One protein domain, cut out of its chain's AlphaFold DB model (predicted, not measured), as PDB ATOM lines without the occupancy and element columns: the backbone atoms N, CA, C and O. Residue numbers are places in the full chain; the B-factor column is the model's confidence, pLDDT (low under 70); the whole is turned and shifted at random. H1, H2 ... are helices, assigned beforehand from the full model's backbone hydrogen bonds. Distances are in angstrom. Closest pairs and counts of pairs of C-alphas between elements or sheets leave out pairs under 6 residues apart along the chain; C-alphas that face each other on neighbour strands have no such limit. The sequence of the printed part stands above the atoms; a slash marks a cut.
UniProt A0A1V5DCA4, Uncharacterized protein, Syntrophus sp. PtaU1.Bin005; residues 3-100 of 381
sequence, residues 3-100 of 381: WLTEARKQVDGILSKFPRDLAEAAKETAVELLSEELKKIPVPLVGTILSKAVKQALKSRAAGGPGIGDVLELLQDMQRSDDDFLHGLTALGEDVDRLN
ATOM      1  N   TRP A   3     -57.533 -22.175   7.967       85.44
ATOM      2  CA  TRP A   3     -56.293 -21.468   7.638       85.44
ATOM      3  C   TRP A   3     -55.054 -22.040   8.350       85.44
ATOM      4  O   TRP A   3     -53.978 -22.041   7.760       85.44
ATOM      5  N   LEU A   4     -55.192 -22.551   9.584       87.25
ATOM      6  CA  LEU A   4     -54.077 -23.124  10.354       87.25
ATOM      7  C   LEU A   4     -53.562 -24.394   9.702       87.25
ATOM      8  O   LEU A   4     -52.364 -24.552   9.481       87.25
ATOM      9  N   THR A   5     -54.492 -25.279   9.352       87.94
ATOM     10  CA  THR A   5     -54.165 -26.524   8.673       87.94
ATOM     11  C   THR A   5     -53.485 -26.246   7.330       87.94
ATOM     12  O   THR A   5     -52.532 -26.941   6.976       87.94
ATOM     13  N   GLU A   6     -53.940 -25.230   6.590       87.12
ATOM     14  CA  GLU A   6     -53.327 -24.829   5.321       87.12
ATOM     15  C   GLU A   6     -51.928 -24.236   5.522       87.12
ATOM     16  O   GLU A   6     -50.968 -24.717   4.923       87.12
ATOM     17  N   ALA A   7     -51.771 -23.261   6.422       87.94
ATOM     18  CA  ALA A   7     -50.478 -22.665   6.751       87.94
ATOM     19  C   ALA A   7     -49.448 -23.725   7.171       87.94
ATOM     20  O   ALA A   7     -48.324 -23.740   6.666       87.94
ATOM     21  N   ARG A   8     -49.853 -24.658   8.038       92.44
ATOM     22  CA  ARG A   8     -49.016 -25.763   8.507       92.44
ATOM     23  C   ARG A   8     -48.561 -26.676   7.372       92.44
ATOM     24  O   ARG A   8     -47.377 -26.991   7.287       92.44
ATOM     25  N   LYS A   9     -49.471 -27.067   6.471       89.75
ATOM     26  CA  LYS A   9     -49.133 -27.872   5.280       89.75
ATOM     27  C   LYS A   9     -48.147 -27.154   4.362       89.75
ATOM     28  O   LYS A   9     -47.257 -27.793   3.809       89.75
ATOM     29  N   GLN A  10     -48.293 -25.841   4.198       89.50
ATOM     30  CA  GLN A  10     -47.381 -25.049   3.373       89.50
ATOM     31  C   GLN A  10     -45.987 -24.956   4.006       89.50
ATOM     32  O   GLN A  10     -44.994 -25.111   3.300       89.50
ATOM     33  N   VAL A  11     -45.892 -24.786   5.330       89.19
ATOM     34  CA  VAL A  11     -44.606 -24.810   6.052       89.19
ATOM     35  C   VAL A  11     -43.908 -26.165   5.916       89.19
ATOM     36  O   VAL A  11     -42.726 -26.192   5.574       89.19
ATOM     37  N   ASP A  12     -44.627 -27.273   6.108       89.44
ATOM     38  CA  ASP A  12     -44.107 -28.636   5.893       89.44
ATOM     39  C   ASP A  12     -43.595 -28.820   4.451       89.44
ATOM     40  O   ASP A  12     -42.436 -29.177   4.210       89.44
ATOM     41  N   GLY A  13     -44.419 -28.447   3.468       87.81
ATOM     42  CA  GLY A  13     -44.061 -28.504   2.053       87.81
ATOM     43  C   GLY A  13     -42.835 -27.659   1.694       87.81
ATOM     44  O   GLY A  13     -42.024 -28.086   0.871       87.81
ATOM     45  N   ILE A  14     -42.659 -26.486   2.307       89.31
ATOM     46  CA  ILE A  14     -41.475 -25.637   2.116       89.31
ATOM     47  C   ILE A  14     -40.250 -26.291   2.746       89.31
ATOM     48  O   ILE A  14     -39.257 -26.485   2.049       89.31
ATOM     49  N   LEU A  15     -40.311 -26.675   4.024       86.69
ATOM     50  CA  LEU A  15     -39.157 -27.211   4.749       86.69
ATOM     51  C   LEU A  15     -38.671 -28.554   4.197       86.69
ATOM     52  O   LEU A  15     -37.467 -28.801   4.197       86.69
ATOM     53  N   SER A  16     -39.560 -29.364   3.619       85.75
ATOM     54  CA  SER A  16     -39.184 -30.605   2.926       85.75
ATOM     55  C   SER A  16     -38.221 -30.402   1.742       85.75
ATOM     56  O   SER A  16     -37.511 -31.333   1.359       85.75
ATOM     57  N   LYS A  17     -38.167 -29.190   1.164       84.06
ATOM     58  CA  LYS A  17     -37.285 -28.838   0.033       84.06
ATOM     59  C   LYS A  17     -35.879 -28.431   0.467       84.06
ATOM     60  O   LYS A  17     -35.009 -28.270  -0.391       84.06
ATOM     61  N   PHE A  18     -35.649 -28.232   1.763       78.88
ATOM     62  CA  PHE A  18     -34.369 -27.777   2.289       78.88
ATOM     63  C   PHE A  18     -33.621 -28.908   3.014       78.88
ATOM     64  O   PHE A  18     -34.244 -29.820   3.561       78.88
ATOM     65  N   PRO A  19     -32.273 -28.877   3.031       70.94
ATOM     66  CA  PRO A  19     -31.498 -29.837   3.804       70.94
ATOM     67  C   PRO A  19     -31.825 -29.717   5.296       70.94
ATOM     68  O   PRO A  19     -32.015 -28.613   5.806       70.94
ATOM     69  N   ARG A  20     -31.825 -30.855   6.003       65.12
ATOM     70  CA  ARG A  20     -32.070 -30.908   7.457       65.12
ATOM     71  C   ARG A  20     -31.080 -30.046   8.247       65.12
ATOM     72  O   ARG A  20     -31.481 -29.397   9.204       65.12
ATOM     73  N   ASP A  21     -29.844 -29.937   7.756       65.56
ATOM     74  CA  ASP A  21     -28.771 -29.136   8.356       65.56
ATOM     75  C   ASP A  21     -28.626 -27.763   7.668       65.56
ATOM     76  O   ASP A  21     -27.539 -27.313   7.297       65.56
ATOM     77  N   LEU A  22     -29.754 -27.070   7.491       64.88
ATOM     78  CA  LEU A  22     -29.847 -25.691   6.978       64.88
ATOM     79  C   LEU A  22     -28.944 -24.706   7.749       64.88
ATOM     80  O   LEU A  22     -28.475 -23.714   7.195       64.88
ATOM     81  N   ALA A  23     -28.668 -24.998   9.024       58.03
ATOM     82  CA  ALA A  23     -27.760 -24.232   9.869       58.03
ATOM     83  C   ALA A  23     -26.275 -24.380   9.476       58.03
ATOM     84  O   ALA A  23     -25.482 -23.487   9.788       58.03
ATOM     85  N   GLU A  24     -25.875 -25.458   8.797       58.25
ATOM     86  CA  GLU A  24     -24.477 -25.736   8.425       58.25
ATOM     87  C   GLU A  24     -24.149 -25.343   6.975       58.25
ATOM     88  O   GLU A  24     -23.025 -24.929   6.679       58.25
ATOM     89  N   ALA A  25     -25.131 -25.383   6.070       53.81
ATOM     90  CA  ALA A  25     -24.950 -25.063   4.654       53.81
ATOM     91  C   ALA A  25     -25.049 -23.546   4.377       53.81
ATOM     92  O   ALA A  25     -26.127 -22.971   4.453       53.81
ATOM     93  N   ALA A  26     -23.923 -22.893   4.040       53.31
ATOM     94  CA  ALA A  26     -23.830 -21.531   3.471       53.31
ATOM     95  C   ALA A  26     -24.927 -20.541   3.950       53.31
ATOM     96  O   ALA A  26     -25.793 -20.105   3.188       53.31
ATOM     97  N   LYS A  27     -24.845 -20.206   5.247       66.56
ATOM     98  CA  LYS A  27     -25.882 -19.622   6.122       66.56
ATOM     99  C   LYS A  27     -26.730 -18.462   5.588       66.56
ATOM    100  O   LYS A  27     -27.827 -18.278   6.088       66.56
ATOM    101  N   GLU A  28     -26.258 -17.655   4.646       68.75
ATOM    102  CA  GLU A  28     -27.001 -16.465   4.202       68.75
ATOM    103  C   GLU A  28     -27.884 -16.761   2.984       68.75
ATOM    104  O   GLU A  28     -29.073 -16.462   2.990       68.75
ATOM    105  N   THR A  29     -27.345 -17.446   1.971       74.06
ATOM    106  CA  THR A  29     -28.087 -17.763   0.741       74.06
ATOM    107  C   THR A  29     -29.220 -18.756   0.989       74.06
ATOM    108  O   THR A  29     -30.315 -18.571   0.467       74.06
ATOM    109  N   ALA A  30     -28.989 -19.793   1.800       76.88
ATOM    110  CA  ALA A  30     -30.018 -20.789   2.108       76.88
ATOM    111  C   ALA A  30     -31.175 -20.190   2.924       76.88
ATOM    112  O   ALA A  30     -32.337 -20.526   2.704       76.88
ATOM    113  N   VAL A  31     -30.860 -19.259   3.825       77.50
ATOM    114  CA  VAL A  31     -31.850 -18.584   4.663       77.50
ATOM    115  C   VAL A  31     -32.619 -17.515   3.887       77.50
ATOM    116  O   VAL A  31     -33.826 -17.385   4.076       77.50
ATOM    117  N   GLU A  32     -31.970 -16.799   2.966       81.19
ATOM    118  CA  GLU A  32     -32.674 -15.927   2.021       81.19
ATOM    119  C   GLU A  32     -33.632 -16.736   1.136       81.19
ATOM    120  O   GLU A  32     -34.794 -16.368   1.011       81.19
ATOM    121  N   LEU A  33     -33.208 -17.890   0.607       83.75
ATOM    122  CA  LEU A  33     -34.092 -18.776  -0.158       83.75
ATOM    123  C   LEU A  33     -35.277 -19.283   0.675       83.75
ATOM    124  O   LEU A  33     -36.412 -19.229   0.209       83.75
ATOM    125  N   LEU A  34     -35.036 -19.735   1.911       86.25
ATOM    126  CA  LEU A  34     -36.099 -20.158   2.826       86.25
ATOM    127  C   LEU A  34     -37.071 -19.014   3.113       86.25
ATOM    128  O   LEU A  34     -38.284 -19.197   3.067       86.25
ATOM    129  N   SER A  35     -36.547 -17.822   3.378       84.81
ATOM    130  CA  SER A  35     -37.358 -16.641   3.620       84.81
ATOM    131  C   SER A  35     -38.221 -16.277   2.413       84.81
ATOM    132  O   SER A  35     -39.388 -15.938   2.599       84.81
ATOM    133  N   GLU A  36     -37.686 -16.350   1.195       84.56
ATOM    134  CA  GLU A  36     -38.461 -16.086  -0.019       84.56
ATOM    135  C   GLU A  36     -39.511 -17.172  -0.291       84.56
ATOM    136  O   GLU A  36     -40.579 -16.852  -0.803       84.56
ATOM    137  N   GLU A  37     -39.270 -18.433   0.080       86.75
ATOM    138  CA  GLU A  37     -40.300 -19.480   0.005       86.75
ATOM    139  C   GLU A  37     -41.403 -19.275   1.054       86.75
ATOM    140  O   GLU A  37     -42.580 -19.376   0.719       86.75
ATOM    141  N   LEU A  38     -41.056 -18.921   2.296       86.50
ATOM    142  CA  LEU A  38     -42.034 -18.659   3.363       86.50
ATOM    143  C   LEU A  38     -42.980 -17.505   3.014       86.50
ATOM    144  O   LEU A  38     -44.175 -17.598   3.283       86.50
ATOM    145  N   LYS A  39     -42.496 -16.450   2.346       80.81
ATOM    146  CA  LYS A  39     -43.349 -15.336   1.886       80.81
ATOM    147  C   LYS A  39     -44.476 -15.762   0.947       80.81
ATOM    148  O   LYS A  39     -45.477 -15.054   0.873       80.81
ATOM    149  N   LYS A  40     -44.313 -16.889   0.249       82.75
ATOM    150  CA  LYS A  40     -45.274 -17.414  -0.730       82.75
ATOM    151  C   LYS A  40     -46.423 -18.186  -0.091       82.75
ATOM    152  O   LYS A  40     -47.309 -18.627  -0.817       82.75
ATOM    153  N   ILE A  41     -46.413 -18.377   1.233       83.38
ATOM    154  CA  ILE A  41     -47.535 -18.999   1.938       83.38
ATOM    155  C   ILE A  41     -48.791 -18.150   1.664       83.38
ATOM    156  O   ILE A  41     -48.814 -16.978   2.043       83.38
ATOM    157  N   PRO A  42     -49.843 -18.716   1.041       72.25
ATOM    158  CA  PRO A  42     -51.041 -17.990   0.614       72.25
ATOM    159  C   PRO A  42     -52.022 -17.761   1.778       72.25
ATOM    160  O   PRO A  42     -53.238 -17.860   1.624       72.25
ATOM    161  N   VAL A  43     -51.483 -17.501   2.970       80.06
ATOM    162  CA  VAL A  43     -52.233 -17.174   4.181       80.06
ATOM    163  C   VAL A  43     -51.785 -15.784   4.633       80.06
ATOM    164  O   VAL A  43     -50.585 -15.596   4.865       80.06
ATOM    165  N   PRO A  44     -52.709 -14.809   4.759       72.62
ATOM    166  CA  PRO A  44     -52.363 -13.438   5.118       72.62
ATOM    167  C   PRO A  44     -51.479 -13.366   6.367       72.62
ATOM    168  O   PRO A  44     -51.747 -14.044   7.355       72.62
ATOM    169  N   LEU A  45     -50.439 -12.528   6.306       75.69
ATOM    170  CA  LEU A  45     -49.416 -12.287   7.338       75.69
ATOM    171  C   LEU A  45     -48.531 -13.477   7.727       75.69
ATOM    172  O   LEU A  45     -47.361 -13.251   8.018       75.69
ATOM    173  N   VAL A  46     -49.018 -14.719   7.697       83.56
ATOM    174  CA  VAL A  46     -48.266 -15.895   8.170       83.56
ATOM    175  C   VAL A  46     -46.935 -16.035   7.441       83.56
ATOM    176  O   VAL A  46     -45.887 -16.109   8.079       83.56
ATOM    177  N   GLY A  47     -46.945 -15.993   6.108       81.81
ATOM    178  CA  GLY A  47     -45.711 -16.087   5.328       81.81
ATOM    179  C   GLY A  47     -44.710 -14.977   5.654       81.81
ATOM    180  O   GLY A  47     -43.512 -15.228   5.799       81.81
ATOM    181  N   THR A  48     -45.207 -13.754   5.846       78.25
ATOM    182  CA  THR A  48     -44.402 -12.581   6.209       78.25
ATOM    183  C   THR A  48     -43.820 -12.695   7.617       78.25
ATOM    184  O   THR A  48     -42.636 -12.411   7.797       78.25
ATOM    185  N   ILE A  49     -44.609 -13.136   8.598       83.19
ATOM    186  CA  ILE A  49     -44.192 -13.359   9.991       83.19
ATOM    187  C   ILE A  49     -43.047 -14.371  10.027       83.19
ATOM    188  O   ILE A  49     -41.960 -14.065  10.521       83.19
ATOM    189  N   LEU A  50     -43.253 -15.547   9.428       86.25
ATOM    190  CA  LEU A  50     -42.258 -16.620   9.428       86.25
ATOM    191  C   LEU A  50     -40.994 -16.204   8.663       86.25
ATOM    192  O   LEU A  50     -39.875 -16.371   9.149       86.25
ATOM    193  N   SER A  51     -41.156 -15.565   7.501       83.75
ATOM    194  CA  SER A  51     -40.049 -14.979   6.737       83.75
ATOM    195  C   SER A  51     -39.257 -13.959   7.560       83.75
ATOM    196  O   SER A  51     -38.028 -13.914   7.486       83.75
ATOM    197  N   LYS A  52     -39.937 -13.083   8.303       81.75
ATOM    198  CA  LYS A  52     -39.305 -12.037   9.113       81.75
ATOM    199  C   LYS A  52     -38.543 -12.643  10.283       81.75
ATOM    200  O   LYS A  52     -37.407 -12.227  10.500       81.75
ATOM    201  N   ALA A  53     -39.121 -13.621  10.978       82.75
ATOM    202  CA  ALA A  53     -38.456 -14.348  12.056       82.75
ATOM    203  C   ALA A  53     -37.132 -14.957  11.569       82.75
ATOM    204  O   ALA A  53     -36.076 -14.724  12.157       82.75
ATOM    205  N   VAL A  54     -37.167 -15.615  10.409       83.31
ATOM    206  CA  VAL A  54     -35.989 -16.203   9.761       83.31
ATOM    207  C   VAL A  54     -34.935 -15.141   9.391       83.31
ATOM    208  O   VAL A  54     -33.757 -15.299   9.723       83.31
ATOM    209  N   LYS A  55     -35.326 -14.009   8.784       80.81
ATOM    210  CA  LYS A  55     -34.384 -12.909   8.466       80.81
ATOM    211  C   LYS A  55     -33.825 -12.211   9.708       80.81
ATOM    212  O   LYS A  55     -32.683 -11.749   9.690       80.81
ATOM    213  N   GLN A  56     -34.608 -12.084  10.777       78.00
ATOM    214  CA  GLN A  56     -34.153 -11.479  12.032       78.00
ATOM    215  C   GLN A  56     -33.127 -12.366  12.739       78.00
ATOM    216  O   GLN A  56     -32.126 -11.844  13.231       78.00
ATOM    217  N   ALA A  57     -33.307 -13.686  12.691       76.50
ATOM    218  CA  ALA A  57     -32.378 -14.660  13.259       76.50
ATOM    219  C   ALA A  57     -30.979 -14.631  12.605       76.50
ATOM    220  O   ALA A  57     -29.980 -14.967  13.241       76.50
ATOM    221  N   LEU A  58     -30.870 -14.185  11.344       72.00
ATOM    222  CA  LEU A  58     -29.575 -13.917  10.697       72.00
ATOM    223  C   LEU A  58     -28.878 -12.670  11.246       72.00
ATOM    224  O   LEU A  58     -27.651 -12.639  11.361       72.00
ATOM    225  N   LYS A  59     -29.655 -11.629  11.559       69.56
ATOM    226  CA  LYS A  59     -29.148 -10.326  12.012       69.56
ATOM    227  C   LYS A  59     -28.815 -10.315  13.508       69.56
ATOM    228  O   LYS A  59     -28.025  -9.480  13.942       69.56
ATOM    229  N   SER A  60     -29.370 -11.239  14.295       64.00
ATOM    230  CA  SER A  60     -29.298 -11.267  15.764       64.00
ATOM    231  C   SER A  60     -27.994 -11.823  16.365       64.00
ATOM    232  O   SER A  60     -27.961 -12.115  17.558       64.00
ATOM    233  N   ARG A  61     -26.875 -11.897  15.622       53.12
ATOM    234  CA  ARG A  61     -25.594 -12.436  16.146       53.12
ATOM    235  C   ARG A  61     -25.001 -11.696  17.362       53.12
ATOM    236  O   ARG A  61     -24.020 -12.181  17.913       53.12
ATOM    237  N   ALA A  62     -25.553 -10.554  17.787       46.41
ATOM    238  CA  ALA A  62     -24.960  -9.702  18.825       46.41
ATOM    239  C   ALA A  62     -25.907  -9.232  19.958       46.41
ATOM    240  O   ALA A  62     -25.497  -8.377  20.737       46.41
ATOM    241  N   ALA A  63     -27.147  -9.737  20.082       46.91
ATOM    242  CA  ALA A  63     -28.138  -9.121  20.990       46.91
ATOM    243  C   ALA A  63     -29.062 -10.078  21.779       46.91
ATOM    244  O   ALA A  63     -30.152  -9.673  22.168       46.91
ATOM    245  N   GLY A  64     -28.663 -11.333  22.022       55.81
ATOM    246  CA  GLY A  64     -29.402 -12.241  22.922       55.81
ATOM    247  C   GLY A  64     -30.812 -12.657  22.465       55.81
ATOM    248  O   GLY A  64     -31.576 -13.167  23.276       55.81
ATOM    249  N   GLY A  65     -31.164 -12.429  21.195       62.47
ATOM    250  CA  GLY A  65     -32.381 -12.964  20.574       62.47
ATOM    251  C   GLY A  65     -32.184 -14.390  20.038       62.47
ATOM    252  O   GLY A  65     -31.041 -14.848  19.975       62.47
ATOM    253  N   PRO A  66     -33.267 -15.074  19.618       66.00
ATOM    254  CA  PRO A  66     -33.183 -16.427  19.076       66.00
ATOM    255  C   PRO A  66     -32.279 -16.459  17.839       66.00
ATOM    256  O   PRO A  66     -32.319 -15.570  16.975       66.00
ATOM    257  N   GLY A  67     -31.417 -17.468  17.788       77.69
ATOM    258  CA  GLY A  67     -30.569 -17.753  16.643       77.69
ATOM    259  C   GLY A  67     -31.350 -18.442  15.526       77.69
ATOM    260  O   GLY A  67     -32.492 -18.863  15.689       77.69
ATOM    261  N   ILE A  68     -30.715 -18.589  14.360       81.25
ATOM    262  CA  ILE A  68     -31.338 -19.286  13.224       81.25
ATOM    263  C   ILE A  68     -31.681 -20.749  13.546       81.25
ATOM    264  O   ILE A  68     -32.675 -21.247  13.039       81.25
ATOM    265  N   GLY A  69     -30.897 -21.418  14.403       79.69
ATOM    266  CA  GLY A  69     -31.194 -22.778  14.869       79.69
ATOM    267  C   GLY A  69     -32.525 -22.842  15.617       79.69
ATOM    268  O   GLY A  69     -33.401 -23.596  15.215       79.69
ATOM    269  N   ASP A  70     -32.711 -21.961  16.602       82.69
ATOM    270  CA  ASP A  70     -33.930 -21.889  17.416       82.69
ATOM    271  C   ASP A  70     -35.178 -21.613  16.558       82.69
ATOM    272  O   ASP A  70     -36.226 -22.225  16.741       82.69
ATOM    273  N   VAL A  71     -35.065 -20.713  15.571       85.25
ATOM    274  CA  VAL A  71     -36.177 -20.414  14.651       85.25
ATOM    275  C   VAL A  71     -36.478 -21.594  13.722       85.25
ATOM    276  O   VAL A  71     -37.641 -21.845  13.416       85.25
ATOM    277  N   LEU A  72     -35.463 -22.338  13.270       86.50
ATOM    278  CA  LEU A  72     -35.668 -23.536  12.450       86.50
ATOM    279  C   LEU A  72     -36.308 -24.674  13.250       86.50
ATOM    280  O   LEU A  72     -37.207 -25.327  12.724       86.50
ATOM    281  N   GLU A  73     -35.891 -24.888  14.498       86.62
ATOM    282  CA  GLU A  73     -36.536 -25.841  15.412       86.62
ATOM    283  C   GLU A  73     -38.004 -25.470  15.630       86.62
ATOM    284  O   GLU A  73     -38.885 -26.315  15.476       86.62
ATOM    285  N   LEU A  74     -38.292 -24.184  15.851       88.62
ATOM    286  CA  LEU A  74     -39.662 -23.700  15.996       88.62
ATOM    287  C   LEU A  74     -40.515 -23.988  14.750       88.62
ATOM    288  O   LEU A  74     -41.633 -24.483  14.867       88.62
ATOM    289  N   LEU A  75     -39.987 -23.730  13.547       88.88
ATOM    290  CA  LEU A  75     -40.687 -24.031  12.292       88.88
ATOM    291  C   LEU A  75     -40.893 -25.539  12.067       88.88
ATOM    292  O   LEU A  75     -41.854 -25.929  11.402       88.88
ATOM    293  N   GLN A  76     -40.000 -26.391  12.577       88.69
ATOM    294  CA  GLN A  76     -40.169 -27.847  12.538       88.69
ATOM    295  C   GLN A  76     -41.269 -28.301  13.500       88.69
ATOM    296  O   GLN A  76     -42.111 -29.120  13.130       88.69
ATOM    297  N   ASP A  77     -41.307 -27.742  14.707       90.88
ATOM    298  CA  ASP A  77     -42.324 -28.065  15.710       90.88
ATOM    299  C   ASP A  77     -43.726 -27.647  15.259       90.88
ATOM    300  O   ASP A  77     -44.670 -28.429  15.387       90.88
ATOM    301  N   MET A  78     -43.846 -26.487  14.606       92.19
ATOM    302  CA  MET A  78     -45.092 -25.992  14.009       92.19
ATOM    303  C   MET A  78     -45.763 -26.984  13.034       92.19
ATOM    304  O   MET A  78     -46.958 -26.865  12.774       92.19
ATOM    305  N   GLN A  79     -45.045 -27.967  12.476       91.31
ATOM    306  CA  GLN A  79     -45.605 -28.941  11.523       91.31
ATOM    307  C   GLN A  79     -46.456 -30.032  12.186       91.31
ATOM    308  O   GLN A  79     -47.300 -30.648  11.521       91.31
ATOM    309  N   ARG A  80     -46.230 -30.288  13.482       89.69
ATOM    310  CA  ARG A  80     -46.745 -31.462  14.203       89.69
ATOM    311  C   ARG A  80     -48.255 -31.416  14.405       89.69
ATOM    312  O   ARG A  80     -48.930 -32.423  14.192       89.69
ATOM    313  N   SER A  81     -48.791 -30.255  14.763       91.31
ATOM    314  CA  SER A  81     -50.224 -30.043  14.950       91.31
ATOM    315  C   SER A  81     -50.603 -28.576  14.753       91.31
ATOM    316  O   SER A  81     -49.745 -27.696  14.728       91.31
ATOM    317  N   ASP A  82     -51.901 -28.306  14.605       91.00
ATOM    318  CA  ASP A  82     -52.407 -26.931  14.538       91.00
ATOM    319  C   ASP A  82     -52.175 -26.186  15.875       91.00
ATOM    320  O   ASP A  82     -51.928 -24.983  15.866       91.00
ATOM    321  N   ASP A  83     -52.170 -26.900  17.009       90.25
ATOM    322  CA  ASP A  83     -51.875 -26.327  18.329       90.25
ATOM    323  C   ASP A  83     -50.392 -25.955  18.462       90.25
ATOM    324  O   ASP A  83     -50.071 -24.878  18.969       90.25
ATOM    325  N   ASP A  84     -49.485 -26.799  17.962       91.69
ATOM    326  CA  ASP A  84     -48.046 -26.501  17.917       91.69
ATOM    327  C   ASP A  84     -47.758 -25.315  16.987       91.69
ATOM    328  O   ASP A  84     -46.904 -24.477  17.281       91.69
ATOM    329  N   PHE A  85     -48.516 -25.190  15.892       91.31
ATOM    330  CA  PHE A  85     -48.433 -24.037  14.997       91.31
ATOM    331  C   PHE A  85     -48.781 -22.731  15.724       91.31
ATOM    332  O   PHE A  85     -48.047 -21.746  15.631       91.31
ATOM    333  N   LEU A  86     -49.874 -22.728  16.493       88.44
ATOM    334  CA  LEU A  86     -50.294 -21.578  17.297       88.44
ATOM    335  C   LEU A  86     -49.288 -21.230  18.395       88.44
ATOM    336  O   LEU A  86     -48.949 -20.059  18.559       88.44
ATOM    337  N   HIS A  87     -48.777 -22.229  19.117       88.38
ATOM    338  CA  HIS A  87     -47.722 -22.016  20.111       88.38
ATOM    339  C   HIS A  87     -46.475 -21.413  19.471       88.38
ATOM    340  O   HIS A  87     -45.883 -20.492  20.032       88.38
ATOM    341  N   GLY A  88     -46.115 -21.885  18.279       87.62
ATOM    342  CA  GLY A  88     -45.015 -21.334  17.511       87.62
ATOM    343  C   GLY A  88     -45.213 -19.856  17.168       87.62
ATOM    344  O   GLY A  88     -44.296 -19.062  17.362       87.62
ATOM    345  N   LEU A  89     -46.398 -19.456  16.694       84.62
ATOM    346  CA  LEU A  89     -46.688 -18.047  16.389       84.62
ATOM    347  C   LEU A  89     -46.609 -17.170  17.647       84.62
ATOM    348  O   LEU A  89     -45.978 -16.115  17.626       84.62
ATOM    349  N   THR A  90     -47.160 -17.642  18.765       84.31
ATOM    350  CA  THR A  90     -47.063 -16.954  20.061       84.31
ATOM    351  C   THR A  90     -45.613 -16.829  20.534       84.31
ATOM    352  O   THR A  90     -45.216 -15.782  21.043       84.31
ATOM    353  N   ALA A  91     -44.785 -17.861  20.340       82.69
ATOM    354  CA  ALA A  91     -43.362 -17.834  20.688       82.69
ATOM    355  C   ALA A  91     -42.559 -16.829  19.842       82.69
ATOM    356  O   ALA A  91     -41.552 -16.298  20.309       82.69
ATOM    357  N   LEU A  92     -43.028 -16.516  18.629       79.19
ATOM    358  CA  LEU A  92     -42.501 -15.424  17.802       79.19
ATOM    359  C   LEU A  92     -42.984 -14.031  18.251       79.19
ATOM    360  O   LEU A  92     -42.536 -13.027  17.697       79.19
ATOM    361  N   GLY A  93     -43.838 -13.956  19.277       76.88
ATOM    362  CA  GLY A  93     -44.375 -12.713  19.832       76.88
ATOM    363  C   GLY A  93     -45.623 -12.194  19.120       76.88
ATOM    364  O   GLY A  93     -45.957 -11.021  19.283       76.88
ATOM    365  N   GLU A  94     -46.293 -13.033  18.328       81.00
ATOM    366  CA  GLU A  94     -47.494 -12.651  17.584       81.00
ATOM    367  C   GLU A  94     -48.766 -12.793  18.429       81.00
ATOM    368  O   GLU A  94     -48.927 -13.737  19.205       81.00
ATOM    369  N   ASP A  95     -49.704 -11.864  18.234       80.56
ATOM    370  CA  ASP A  95     -51.052 -11.936  18.799       80.56
ATOM    371  C   ASP A  95     -51.935 -12.825  17.909       80.56
ATOM    372  O   ASP A  95     -52.441 -12.412  16.858       80.56
ATOM    373  N   VAL A  96     -52.092 -14.079  18.331       82.44
ATOM    374  CA  VAL A  96     -52.868 -15.103  17.620       82.44
ATOM    375  C   VAL A  96     -54.346 -14.727  17.490       82.44
ATOM    376  O   VAL A  96     -54.955 -15.021  16.458       82.44
ATOM    377  N   ASP A  97     -54.936 -14.071  18.487       79.62
ATOM    378  CA  ASP A  97     -56.357 -13.712  18.464       79.62
ATOM    379  C   ASP A  97     -56.616 -12.600  17.448       79.62
ATOM    380  O   ASP A  97     -57.533 -12.702  16.622       79.62
ATOM    381  N   ARG A  98     -55.744 -11.585  17.419       82.38
ATOM    382  CA  ARG A  98     -55.747 -10.557  16.370       82.38
ATOM    383  C   ARG A  98     -55.566 -11.177  14.985       82.38
ATOM    384  O   ARG A  98     -56.302 -10.827  14.059       82.38
ATOM    385  N   LEU A  99     -54.608 -12.093  14.829       81.38
ATOM    386  CA  LEU A  99     -54.339 -12.751  13.548       81.38
ATOM    387  C   LEU A  99     -55.552 -13.563  13.068       81.38
ATOM    388  O   LEU A  99     -55.937 -13.465  11.902       81.38
ATOM    389  N   ASN A 100     -56.200 -14.300  13.972       82.88
ATOM    390  CA  ASN A 100     -57.425 -15.050  13.689       82.88
ATOM    391  C   ASN A 100     -58.561 -14.141  13.211       82.88
ATOM    392  O   ASN A 100     -59.200 -14.432  12.196       82.88
TER     393      ASN A 100
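Overview. This is residues 3 to 100 of the 381 residues of an uncharacterized protein of Syntrophus sp. PtaU1.Bin005 (UniProt A0A1V5DCA4). Helices fold back and forth into a compact cluster: H3 lies between H2 and H4, H5 folds back beside H4 and makes a corner with H1 near the first residues of both, and H6 is farthest out. The printed part has 98 residues with six named helices, H1 to H6, all helix. The radius of gyration of the C-alphas is 12.5 A; the spans are 34, 29 and 20 A.

Arrangement. H3, residues 46 to 59, forms helical hairpins with H2, residues 29 to 38, and, by residues 53 to 58 alone, H4, residues 68 to 77; the closest C-alphas are 51 and 35, 4.4 A, and 57 and 68, 4.7 A. H5, residues 82 to 91, touches residues 4 to 8 alone of H1, residues 3 to 15, closest at C-alphas 82 and 4, 5.9 A. Every O i to N i+4 pair is within hydrogen-bond range except in H3, 9 of 10.

Along the chain. H3 spans 20.3 A. H1 begins at (-56.293, -21.468, 7.638); H6, residues 96 to 100, ends at (-57.425, -15.050, 13.689).

Size, cuts and confidence. The printed part has no cut; pLDDT is under 70 in residues 20 to 28 and 59 to 66.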